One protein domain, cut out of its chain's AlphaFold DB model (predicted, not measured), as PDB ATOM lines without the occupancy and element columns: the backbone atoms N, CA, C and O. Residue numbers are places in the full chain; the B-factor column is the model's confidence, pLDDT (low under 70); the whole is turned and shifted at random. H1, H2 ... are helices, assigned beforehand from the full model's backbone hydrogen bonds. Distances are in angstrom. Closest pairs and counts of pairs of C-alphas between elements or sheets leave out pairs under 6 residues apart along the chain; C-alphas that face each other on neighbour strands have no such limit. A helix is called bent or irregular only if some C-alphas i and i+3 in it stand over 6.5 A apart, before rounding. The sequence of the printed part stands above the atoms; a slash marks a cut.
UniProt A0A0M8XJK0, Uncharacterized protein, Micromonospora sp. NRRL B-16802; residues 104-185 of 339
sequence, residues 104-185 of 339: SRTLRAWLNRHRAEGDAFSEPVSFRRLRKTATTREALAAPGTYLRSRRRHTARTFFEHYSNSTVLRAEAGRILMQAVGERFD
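Overview. This is residues 104 to 185 of the 339 residues of an uncharacterized protein of Micromonospora sp. NRRL B-16802 (UniProt A0A0M8XJK0). A loose, open string of five helices: H2 runs through the middle, H1 is set off at one end on a long loop, and the long helix H5 makes an arm at the other, where residues 173 to 185 stick out free. The short helices H3 and H4 make a small turn of chain between the last part of H2 and the beginning of H5, which then runs much the same way as H2. The printed part has 82 residues, with the helices H1, H2, H3, H4 and H5 in that order along it and no named strand; the class is all helix. The whole is loose, with a radius of gyration of the C-alphas of 16.4 A and spans of 48 by 32 by 18 A.

Arrangement. H1, residues 104 to 114, touches no helix and is apart from H2, residues 128 to 141. H2 and H3, residues 143 to 149, touch only at the corner by their link, and only just, with 3 pairs of C-alphas within 8 A and with residues 138 to 139 of H2 alone. Their closest C-alphas, those of Ala 139 and Tyr 146, are 5.6 A apart, and their lines are about perpendicular at 75 degrees. H3 and H4, residues 155 to 161, only just touch, also with 3 pairs; the closest C-alphas, those of Leu 147 and Ala 155, are 5.2 A apart. They run opposite ways at a steep tilt of 66 degrees. H4 is apart from H2 and from H5, residues 166 to 185. H2 and H5 only just touch, with 3 pairs, through residues 136 to 140 of H2 and 167 to 168 of H5 alone. Their closest C-alphas, those of Thr 136 and Leu 168, are 6.9 A apart, and they run the same way at a shallow tilt of 24 degrees. In H1, H3, H4 and H5 every O i to N i+4 pair is within hydrogen-bond range; in H2, 9 of 10 are.

Along the chain. H1 begins at C-alpha 104, (49.582, -24.773, -85.858), and is 15.5 A long. H2 begins at C-alpha 128, (43.250, -18.414, -88.417), and is 21.1 A long; it is neither bent nor irregular, but only just: C-alphas 128 and 131 are 6.4 A apart. H3 and H4 have 7 residues each. H5, the longest with 20 residues, measures 27.8 A and ends at C-alpha 185, (26.183, 10.089, -61.214).

Size, cuts and confidence. The two C-alphas farthest apart, those of Thr 106 and Asp 185, are 51.7 A apart. The link from H1 to H2, with 13 residues, is long, and residues 113 to 118 stand free; the other three links are tight. The printed part has no cut. Its mean pLDDT is 84.5, and residues 104 to 105 are under 70.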
ATOM      1  N   SER A 104      49.688 -25.404 -87.199       61.56
ATOM      2  CA  SER A 104      49.582 -24.773 -85.858       61.56
ATOM      3  C   SER A 104      50.779 -25.093 -84.947       61.56
ATOM      4  O   SER A 104      51.178 -24.266 -84.127       61.56
ATOM      5  N   ARG A 105      51.396 -26.271 -85.125       63.09
ATOM      6  CA  ARG A 105      52.630 -26.666 -84.431       63.09
ATOM      7  C   ARG A 105      53.839 -25.803 -84.805       63.09
ATOM      8  O   ARG A 105      54.623 -25.500 -83.914       63.09
ATOM      9  N   THR A 106      53.989 -25.371 -86.063       75.38
ATOM     10  CA  THR A 106      55.121 -24.510 -86.458       75.38
ATOM     11  C   THR A 106      54.950 -23.094 -85.925       75.38
ATOM     12  O   THR A 106      55.929 -22.514 -85.468       75.38
ATOM     13  N   LEU A 107      53.717 -22.572 -85.877       80.94
ATOM     14  CA  LEU A 107      53.440 -21.294 -85.217       80.94
ATOM     15  C   LEU A 107      53.777 -21.355 -83.732       80.94
ATOM     16  O   LEU A 107      54.450 -20.465 -83.227       80.94
ATOM     17  N   ARG A 108      53.345 -22.412 -83.034       84.50
ATOM     18  CA  ARG A 108      53.688 -22.597 -81.620       84.50
ATOM     19  C   ARG A 108      55.197 -22.701 -81.419       84.50
ATOM     20  O   ARG A 108      55.721 -22.048 -80.529       84.50
ATOM     21  N   ALA A 109      55.889 -23.496 -82.233       83.44
ATOM     22  CA  ALA A 109      57.339 -23.637 -82.143       83.44
ATOM     23  C   ALA A 109      58.050 -22.296 -82.374       83.44
ATOM     24  O   ALA A 109      58.947 -21.939 -81.620       83.44
ATOM     25  N   TRP A 110      57.612 -21.526 -83.373       83.56
ATOM     26  CA  TRP A 110      58.128 -20.184 -83.626       83.56
ATOM     27  C   TRP A 110      57.873 -19.246 -82.438       83.56
ATOM     28  O   TRP A 110      58.814 -18.634 -81.945       83.56
ATOM     29  N   LEU A 111      56.643 -19.198 -81.916       86.69
ATOM     30  CA  LEU A 111      56.294 -18.388 -80.744       86.69
ATOM     31  C   LEU A 111      57.139 -18.762 -79.523       86.69
ATOM     32  O   LEU A 111      57.679 -17.884 -78.868       86.69
ATOM     33  N   ASN A 112      57.318 -20.054 -79.247       86.62
ATOM     34  CA  ASN A 112      58.135 -20.516 -78.126       86.62
ATOM     35  C   ASN A 112      59.610 -20.112 -78.255       86.62
ATOM     36  O   ASN A 112      60.247 -19.886 -77.235       86.62
ATOM     37  N   ARG A 113      60.146 -20.021 -79.481       87.62
ATOM     38  CA  ARG A 113      61.530 -19.583 -79.727       87.62
ATOM     39  C   ARG A 113      61.734 -18.076 -79.580       87.62
ATOM     40  O   ARG A 113      62.847 -17.660 -79.299       87.62
ATOM     41  N   HIS A 114      60.698 -17.278 -79.826       86.62
ATOM     42  CA  HIS A 114      60.814 -15.818 -79.923       86.62
ATOM     43  C   HIS A 114      60.055 -15.050 -78.836       86.62
ATOM     44  O   HIS A 114      60.083 -13.822 -78.839       86.62
ATOM     45  N   ARG A 115      59.352 -15.736 -77.931       85.44
ATOM     46  CA  ARG A 115      58.666 -15.090 -76.809       85.44
ATOM     47  C   ARG A 115      59.654 -14.570 -75.774       85.44
ATOM     48  O   ARG A 115      60.691 -15.196 -75.557       85.44
ATOM     49  N   ALA A 116      59.285 -13.485 -75.098       84.94
ATOM     50  CA  ALA A 116      59.952 -13.110 -73.866       84.94
ATOM     51  C   ALA A 116      59.599 -14.113 -72.756       84.94
ATOM     52  O   ALA A 116      58.568 -14.798 -72.797       84.94
ATOM     53  N   GLU A 117      60.476 -14.226 -71.766       82.50
ATOM     54  CA  GLU A 117      60.209 -15.038 -70.586       82.50
ATOM     55  C   GLU A 117      59.012 -14.458 -69.813       82.50
ATOM     56  O   GLU A 117      58.924 -13.252 -69.605       82.50
ATOM     57  N   GLY A 118      58.051 -15.311 -69.443       79.31
ATOM     58  CA  GLY A 118      56.801 -14.896 -68.790       79.31
ATOM     59  C   GLY A 118      55.624 -14.602 -69.733       79.31
ATOM     60  O   GLY A 118      54.485 -14.558 -69.269       79.31
ATOM     61  N   ASP A 119      55.842 -14.503 -71.050       84.25
ATOM     62  CA  ASP A 119      54.746 -14.271 -71.997       84.25
ATOM     63  C   ASP A 119      53.861 -15.517 -72.179       84.25
ATOM     64  O   ASP A 119      54.297 -16.592 -72.629       84.25
ATOM     65  N   ALA A 120      52.568 -15.348 -71.893       81.38
ATOM     66  CA  ALA A 120      51.525 -16.319 -72.191       81.38
ATOM     67  C   ALA A 120      50.798 -15.953 -73.494       81.38
ATOM     68  O   ALA A 120      50.326 -14.831 -73.678       81.38
ATOM     69  N   PHE A 121      50.640 -16.925 -74.396       81.12
ATOM     70  CA  PHE A 121      49.829 -16.753 -75.601       81.12
ATOM     71  C   PHE A 121      48.447 -17.369 -75.425       81.12
ATOM     72  O   PHE A 121      48.281 -18.434 -74.840       81.12
ATOM     73  N   SER A 122      47.442 -16.709 -75.996       82.12
ATOM     74  CA  SER A 122      46.069 -17.202 -75.961       82.12
ATOM     75  C   SER A 122      45.918 -18.502 -76.757       82.12
ATOM     76  O   SER A 122      46.256 -18.551 -77.943       82.12
ATOM     77  N   GLU A 123      45.311 -19.513 -76.139       84.69
ATOM     78  CA  GLU A 123      44.982 -20.788 -76.776       84.69
ATOM     79  C   GLU A 123      43.612 -20.774 -77.491       84.69
ATOM     80  O   GLU A 123      42.718 -20.017 -77.102       84.69
ATOM     81  N   PRO A 124      43.419 -21.588 -78.552       84.94
ATOM     82  CA  PRO A 124      44.437 -22.379 -79.246       84.94
ATOM     83  C   PRO A 124      45.365 -21.510 -80.118       84.94
ATOM     84  O   PRO A 124      44.919 -20.537 -80.749       84.94
ATOM     85  N   VAL A 125      46.643 -21.891 -80.231       83.81
ATOM     86  CA  VAL A 125      47.581 -21.299 -81.207       83.81
ATOM     87  C   VAL A 125      47.165 -21.665 -82.640       83.81
ATOM     88  O   VAL A 125      47.232 -22.820 -83.068       83.81
ATOM     89  N   SER A 126      46.717 -20.668 -83.409       83.50
ATOM     90  CA  SER A 126      46.271 -20.860 -84.793       83.50
ATOM     91  C   SER A 126      46.440 -19.605 -85.644       83.50
ATOM     92  O   SER A 126      45.971 -18.525 -85.277       83.50
ATOM     93  N   PHE A 127      46.981 -19.772 -86.853       80.12
ATOM     94  CA  PHE A 127      47.066 -18.709 -87.861       80.12
ATOM     95  C   PHE A 127      45.701 -18.108 -88.221       80.12
ATOM     96  O   PHE A 127      45.604 -16.915 -88.505       80.12
ATOM     97  N   ARG A 128      44.617 -18.894 -88.137       78.56
ATOM     98  CA  ARG A 128      43.250 -18.414 -88.417       78.56
ATOM     99  C   ARG A 128      42.830 -17.274 -87.482       78.56
ATOM    100  O   ARG A 128      41.986 -16.459 -87.853       78.56
ATOM    101  N   ARG A 129      43.431 -17.183 -86.291       82.56
ATOM    102  CA  ARG A 129      43.114 -16.157 -85.289       82.56
ATOM    103  C   ARG A 129      43.782 -14.812 -85.570       82.56
ATOM    104  O   ARG A 129      43.229 -13.803 -85.150       82.56
ATOM    105  N   LEU A 130      44.860 -14.761 -86.361       83.69
ATOM    106  CA  LEU A 130      45.545 -13.503 -86.708       83.69
ATOM    107  C   LEU A 130      44.601 -12.495 -87.369       83.69
ATOM    108  O   LEU A 130      44.587 -11.319 -87.004       83.69
ATOM    109  N   ARG A 131      43.746 -12.958 -88.295       83.19
ATOM    110  CA  ARG A 131      42.737 -12.094 -88.926       83.19
ATOM    111  C   ARG A 131      41.761 -11.535 -87.892       83.19
ATOM    112  O   ARG A 131      41.411 -10.359 -87.988       83.19
ATOM    113  N   LYS A 132      41.314 -12.355 -86.934       83.56
ATOM    114  CA  LYS A 132      40.383 -11.926 -85.880       83.56
ATOM    115  C   LYS A 132      41.042 -10.869 -84.998       83.56
ATOM    116  O   LYS A 132      40.465  -9.804 -84.841       83.56
ATOM    117  N   THR A 133      42.276 -11.101 -84.554       86.25
ATOM    118  CA  THR A 133      43.058 -10.135 -83.768       86.25
ATOM    119  C   THR A 133      43.242  -8.811 -84.506       86.25
ATOM    120  O   THR A 133      42.946  -7.758 -83.953       86.25
ATOM    121  N   ALA A 134      43.665  -8.842 -85.774       86.56
ATOM    122  CA  ALA A 134      43.841  -7.624 -86.565       86.56
ATOM    123  C   ALA A 134      42.519  -6.868 -86.774       86.56
ATOM    124  O   ALA A 134      42.483  -5.648 -86.654       86.56
ATOM    125  N   THR A 135      41.430  -7.595 -87.046       88.00
ATOM    126  CA  THR A 135      40.090  -7.013 -87.206       88.00
ATOM    127  C   THR A 135      39.612  -6.363 -85.909       88.00
ATOM    128  O   THR A 135      39.149  -5.230 -85.939       88.00
ATOM    129  N   THR A 136      39.762  -7.049 -84.771       88.62
ATOM    130  CA  THR A 136      39.425  -6.518 -83.445       88.62
ATOM    131  C   THR A 136      40.245  -5.272 -83.124       88.62
ATOM    132  O   THR A 136      39.671  -4.262 -82.741       88.62
ATOM    133  N   ARG A 137      41.565  -5.299 -83.344       89.06
ATOM    134  CA  ARG A 137      42.446  -4.152 -83.084       89.06
ATOM    135  C   ARG A 137      42.066  -2.927 -83.916       89.06
ATOM    136  O   ARG A 137      42.051  -1.820 -83.400       89.06
ATOM    137  N   GLU A 138      41.755  -3.117 -85.197       87.62
ATOM    138  CA  GLU A 138      41.305  -2.022 -86.065       87.62
ATOM    139  C   GLU A 138      39.934  -1.478 -85.656       87.62
ATOM    140  O   GLU A 138      39.741  -0.265 -85.664       87.62
ATOM    141  N   ALA A 139      39.001  -2.360 -85.284       88.12
ATOM    142  CA  ALA A 139      37.680  -1.954 -84.819       88.12
ATOM    143  C   ALA A 139      37.756  -1.155 -83.511       88.12
ATOM    144  O   ALA A 139      37.033  -0.180 -83.374       88.12
ATOM    145  N   LEU A 140      38.647  -1.529 -82.590       88.44
ATOM    146  CA  LEU A 140      38.857  -0.814 -81.328       88.44
ATOM    147  C   LEU A 140      39.570   0.528 -81.514       88.44
ATOM    148  O   LEU A 140      39.217   1.496 -80.857       88.44
ATOM    149  N   ALA A 141      40.550   0.604 -82.419       89.62
ATOM    150  CA  ALA A 141      41.332   1.825 -82.616       89.62
ATOM    151  C   ALA A 141      40.507   2.990 -83.189       89.62
ATOM    152  O   ALA A 141      40.785   4.144 -82.883       89.62
ATOM    153  N   ALA A 142      39.525   2.707 -84.052       86.19
ATOM    154  CA  ALA A 142      38.647   3.732 -84.617       86.19
ATOM    155  C   ALA A 142      37.274   3.144 -85.010       86.19
ATOM    156  O   ALA A 142      37.014   2.956 -86.207       86.19
ATOM    157  N   PRO A 143      36.373   2.870 -84.044       83.94
ATOM    158  CA  PRO A 143      35.130   2.131 -84.288       83.94
ATOM    159  C   PRO A 143      34.245   2.755 -85.374       83.94
ATOM    160  O   PRO A 143      33.829   2.076 -86.317       83.94
ATOM    161  N   GLY A 144      34.017   4.071 -85.306       84.19
ATOM    162  CA  GLY A 144      33.171   4.782 -86.267       84.19
ATOM    163  C   GLY A 144      33.738   4.767 -87.690       84.19
ATOM    164  O   GLY A 144      33.024   4.493 -88.655       84.19
ATOM    165  N   THR A 145      35.038   5.016 -87.846       86.69
ATOM    166  CA  THR A 145      35.710   4.961 -89.156       86.69
ATOM    167  C   THR A 145      35.749   3.539 -89.702       86.69
ATOM    168  O   THR A 145      35.485   3.326 -90.886       86.69
ATOM    169  N   TYR A 146      36.005   2.547 -88.848       87.81
ATOM    170  CA  TYR A 146      35.996   1.140 -89.227       87.81
ATOM    171  C   TYR A 146      34.638   0.729 -89.822       87.81
ATOM    172  O   TYR A 146      34.600   0.201 -90.937       87.81
ATOM    173  N   LEU A 147      33.529   1.050 -89.142       87.44
ATOM    174  CA  LEU A 147      32.173   0.713 -89.594       87.44
ATOM    175  C   LEU A 147      31.757   1.476 -90.864       87.44
ATOM    176  O   LEU A 147      31.131   0.890 -91.751       87.44
ATOM    177  N   ARG A 148      32.135   2.757 -90.988       86.44
ATOM    178  CA  ARG A 148      31.810   3.593 -92.162       86.44
ATOM    179  C   ARG A 148      32.619   3.237 -93.403       86.44
ATOM    180  O   ARG A 148      32.067   3.222 -94.497       86.44
ATOM    181  N   SER A 149      33.904   2.914 -93.241       84.75
ATOM    182  CA  SER A 149      34.807   2.638 -94.368       84.75
ATOM    183  C   SER A 149      34.392   1.422 -95.193       84.75
ATOM    184  O   SER A 149      34.822   1.282 -96.334       84.75
ATOM    185  N   ARG A 150      33.623   0.495 -94.595       82.62
ATOM    186  CA  ARG A 150      33.255  -0.810 -95.174       82.62
ATOM    187  C   ARG A 150      34.453  -1.601 -95.719       82.62
ATOM    188  O   ARG A 150      34.276  -2.559 -96.464       82.62
ATOM    189  N   ARG A 151      35.678  -1.245 -95.309       77.75
ATOM    190  CA  ARG A 151      36.932  -1.762 -95.873       77.75
ATOM    191  C   ARG A 151      37.056  -3.276 -95.728       77.75
ATOM    192  O   ARG A 151      37.642  -3.934 -96.580       77.75
ATOM    193  N   ARG A 152      36.558  -3.827 -94.617       80.56
ATOM    194  CA  ARG A 152      36.584  -5.274 -94.347       80.56
ATOM    195  C   ARG A 152      35.209  -5.912 -94.434       80.56
ATOM    196  O   ARG A 152      35.078  -6.990 -95.006       80.56
ATOM    197  N   HIS A 153      34.224  -5.277 -93.810       86.25
ATOM    198  CA  HIS A 153      32.883  -5.810 -93.625       86.25
ATOM    199  C   HIS A 153      31.887  -4.653 -93.665       86.25
ATOM    200  O   HIS A 153      32.226  -3.529 -93.292       86.25
ATOM    201  N   THR A 154      30.645  -4.933 -94.059       88.00
ATOM    202  CA  THR A 154      29.541  -4.021 -93.741       88.00
ATOM    203  C   THR A 154      29.317  -4.000 -92.228       88.00
ATOM    204  O   THR A 154      29.657  -4.970 -91.545       88.00
ATOM    205  N   ALA A 155      28.717  -2.925 -91.703       87.56
ATOM    206  CA  ALA A 155      28.379  -2.833 -90.280       87.56
ATOM    207  C   ALA A 155      27.555  -4.046 -89.819       87.56
ATOM    208  O   ALA A 155      27.930  -4.702 -88.852       87.56
ATOM    209  N   ARG A 156      26.524  -4.427 -90.593       88.44
ATOM    210  CA  ARG A 156      25.713  -5.630 -90.344       88.44
ATOM    211  C   ARG A 156      26.572  -6.891 -90.194       88.44
ATOM    212  O   ARG A 156      26.553  -7.525 -89.148       88.44
ATOM    213  N   THR A 157      27.408  -7.186 -91.193       89.06
ATOM    214  CA  THR A 157      28.290  -8.369 -91.184       89.06
ATOM    215  C   THR A 157      29.240  -8.359 -89.983       89.06
ATOM    216  O   THR A 157      29.540  -9.403 -89.404       89.06
ATOM    217  N   PHE A 158      29.756  -7.182 -89.612       88.69
ATOM    218  CA  PHE A 158      30.632  -7.044 -88.454       88.69
ATOM    219  C   PHE A 158      29.904  -7.379 -87.150       88.69
ATOM    220  O   PHE A 158      30.415  -8.180 -86.365       88.69
ATOM    221  N   PHE A 159      28.718  -6.811 -86.933       88.38
ATOM    222  CA  PHE A 159      27.944  -7.066 -85.722       88.38
ATOM    223  C   PHE A 159      27.465  -8.516 -85.630       88.38
ATOM    224  O   PHE A 159      27.573  -9.098 -84.556       88.38
ATOM    225  N   GLU A 160      27.053  -9.131 -86.738       88.81
ATOM    226  CA  GLU A 160      26.595 -10.528 -86.760       88.81
ATOM    227  C   GLU A 160      27.725 -11.532 -86.479       88.81
ATOM    228  O   GLU A 160      27.539 -12.509 -85.753       88.81
ATOM    229  N   HIS A 161      28.921 -11.310 -87.039       84.44
ATOM    230  CA  HIS A 161      29.952 -12.356 -87.077       84.44
ATOM    231  C   HIS A 161      31.255 -12.027 -86.342       84.44
ATOM    232  O   HIS A 161      32.016 -12.940 -86.015       84.44
ATOM    233  N   TYR A 162      31.547 -10.753 -86.076       82.25
ATOM    234  CA  TYR A 162      32.868 -10.320 -85.597       82.25
ATOM    235  C   TYR A 162      32.842  -9.607 -84.241       82.25
ATOM    236  O   TYR A 162      33.850  -9.662 -83.536       82.25
ATOM    237  N   SER A 163      31.709  -9.029 -83.830       83.44
ATOM    238  CA  SER A 163      31.529  -8.387 -82.514       83.44
ATOM    239  C   SER A 163      31.634  -9.367 -81.331       83.44
ATOM    240  O   SER A 163      31.989  -8.984 -80.223       83.44
ATOM    241  N   ASN A 164      31.422 -10.663 -81.578       82.44
ATOM    242  CA  ASN A 164      31.340 -11.717 -80.562       82.44
ATOM    243  C   ASN A 164      32.684 -12.146 -79.939       82.44
ATOM    244  O   ASN A 164      32.771 -13.191 -79.296       82.44
ATOM    245  N   SER A 165      33.771 -11.402 -80.154       83.12
ATOM    246  CA  SER A 165      35.034 -11.679 -79.456       83.12
ATOM    247  C   SER A 165      34.955 -11.248 -77.990       83.12
ATOM    248  O   SER A 165      34.346 -10.225 -77.696       83.12
ATOM    249  N   THR A 166      35.615 -11.980 -77.089       83.56
ATOM    250  CA  THR A 166      35.694 -11.626 -75.661       83.56
ATOM    251  C   THR A 166      36.221 -10.209 -75.448       83.56
ATOM    252  O   THR A 166      35.642  -9.468 -74.670       83.56
ATOM    253  N   VAL A 167      37.242  -9.799 -76.206       85.50
ATOM    254  CA  VAL A 167      37.823  -8.449 -76.135       85.50
ATOM    255  C   VAL A 167      36.815  -7.367 -76.541       85.50
ATOM    256  O   VAL A 167      36.628  -6.407 -75.810       85.50
ATOM    257  N   LEU A 168      36.126  -7.527 -77.679       86.38
ATOM    258  CA  LEU A 168      35.113  -6.552 -78.120       86.38
ATOM    259  C   LEU A 168      33.901  -6.506 -77.184       86.38
ATOM    260  O   LEU A 168      33.348  -5.435 -76.978       86.38
ATOM    261  N   ARG A 169      33.493  -7.644 -76.609       87.19
ATOM    262  CA  ARG A 169      32.418  -7.682 -75.608       87.19
ATOM    263  C   ARG A 169      32.828  -7.012 -74.302       87.19
ATOM    264  O   ARG A 169      32.018  -6.291 -73.741       87.19
ATOM    265  N   ALA A 170      34.061  -7.230 -73.845       87.81
ATOM    266  CA  ALA A 170      34.594  -6.554 -72.668       87.81
ATOM    267  C   ALA A 170      34.628  -5.037 -72.886       87.81
ATOM    268  O   ALA A 170      34.165  -4.293 -72.029       87.81
ATOM    269  N   GLU A 171      35.075  -4.585 -74.060       87.19
ATOM    270  CA  GLU A 171      35.053  -3.161 -74.395       87.19
ATOM    271  C   GLU A 171      33.628  -2.603 -74.490       87.19
ATOM    272  O   GLU A 171      33.344  -1.549 -73.931       87.19
ATOM    273  N   ALA A 172      32.707  -3.311 -75.150       85.81
ATOM    274  CA  ALA A 172      31.306  -2.899 -75.206       85.81
ATOM    275  C   ALA A 172      30.687  -2.812 -73.802       85.81
ATOM    276  O   ALA A 172      29.964  -1.865 -73.509       85.81
ATOM    277  N   GLY A 173      31.011  -3.768 -72.925       88.00
ATOM    278  CA  GLY A 173      30.616  -3.753 -71.519       88.00
ATOM    279  C   GLY A 173      31.205  -2.562 -70.767       88.00
ATOM    280  O   GLY A 173      30.479  -1.895 -70.044       88.00
ATOM    281  N   ARG A 174      32.485  -2.236 -70.986       89.25
ATOM    282  CA  ARG A 174      33.138  -1.058 -70.395       89.25
ATOM    283  C   ARG A 174      32.451   0.238 -70.820       89.25
ATOM    284  O   ARG A 174      32.142   1.054 -69.964       89.25
ATOM    285  N   ILE A 175      32.178   0.404 -72.116       86.75
ATOM    286  CA  ILE A 175      31.468   1.574 -72.657       86.75
ATOM    287  C   ILE A 175      30.060   1.671 -72.059       86.75
ATOM    288  O   ILE A 175      29.644   2.752 -71.657       86.75
ATOM    289  N   LEU A 176      29.338   0.549 -71.975       88.81
ATOM    290  CA  LEU A 176      28.010   0.515 -71.369       88.81
ATOM    291  C   LEU A 176      28.059   0.904 -69.889       88.81
ATOM    292  O   LEU A 176      27.291   1.760 -69.473       88.81
ATOM    293  N   MET A 177      28.958   0.305 -69.107       92.06
ATOM    294  CA  MET A 177      29.097   0.604 -67.680       92.06
ATOM    295  C   MET A 177      29.525   2.048 -67.440       92.06
ATOM    296  O   MET A 177      29.017   2.672 -66.519       92.06
ATOM    297  N   GLN A 178      30.404   2.592 -68.284       86.00
ATOM    298  CA  GLN A 178      30.772   4.002 -68.245       86.00
ATOM    299  C   GLN A 178      29.548   4.890 -68.510       86.00
ATOM    300  O   GLN A 178      29.253   5.762 -67.704       86.00
ATOM    301  N   ALA A 179      28.790   4.629 -69.578       82.88
ATOM    302  CA  ALA A 179      27.597   5.410 -69.904       82.88
ATOM    303  C   ALA A 179      26.508   5.304 -68.821       82.88
ATOM    304  O   ALA A 179      25.853   6.291 -68.499       82.88
ATOM    305  N   VAL A 180      26.307   4.114 -68.246       87.44
ATOM    306  CA  VAL A 180      25.383   3.910 -67.119       87.44
ATOM    307  C   VAL A 180      25.873   4.655 -65.879       87.44
ATOM    308  O   VAL A 180      25.063   5.307 -65.229       87.44
ATOM    309  N   GLY A 181      27.173   4.595 -65.577       84.69
ATOM    310  CA  GLY A 181      27.796   5.319 -64.469       84.69
ATOM    311  C   GLY A 181      27.609   6.827 -64.599       84.69
ATOM    312  O   GLY A 181      27.035   7.436 -63.711       84.69
ATOM    313  N   GLU A 182      27.947   7.402 -65.755       81.50
ATOM    314  CA  GLU A 182      27.752   8.831 -66.045       81.50
ATOM    315  C   GLU A 182      26.291   9.265 -65.825       81.50
ATOM    316  O   GLU A 182      26.016  10.327 -65.259       81.50
ATOM    317  N   ARG A 183      25.324   8.430 -66.230       80.50
ATOM    318  CA  ARG A 183      23.893   8.710 -66.032       80.50
ATOM    319  C   ARG A 183      23.454   8.556 -64.583       80.50
ATOM    320  O   ARG A 183      22.625   9.342 -64.134       80.50
ATOM    321  N   PHE A 184      23.989   7.576 -63.864       83.81
ATOM    322  CA  PHE A 184      23.726   7.396 -62.442       83.81
ATOM    323  C   PHE A 184      24.292   8.556 -61.619       83.81
ATOM    324  O   PHE A 184      23.560   9.141 -60.827       83.81
ATOM    325  N   ASP A 185      25.538   8.952 -61.872       81.75
ATOM    326  CA  ASP A 185      26.183  10.089 -61.214       81.75
ATOM    327  C   ASP A 185      25.391  11.373 -61.469       81.75
ATOM    328  O   ASP A 185      25.099  12.117 -60.539       81.75
TER     329      ASP A 185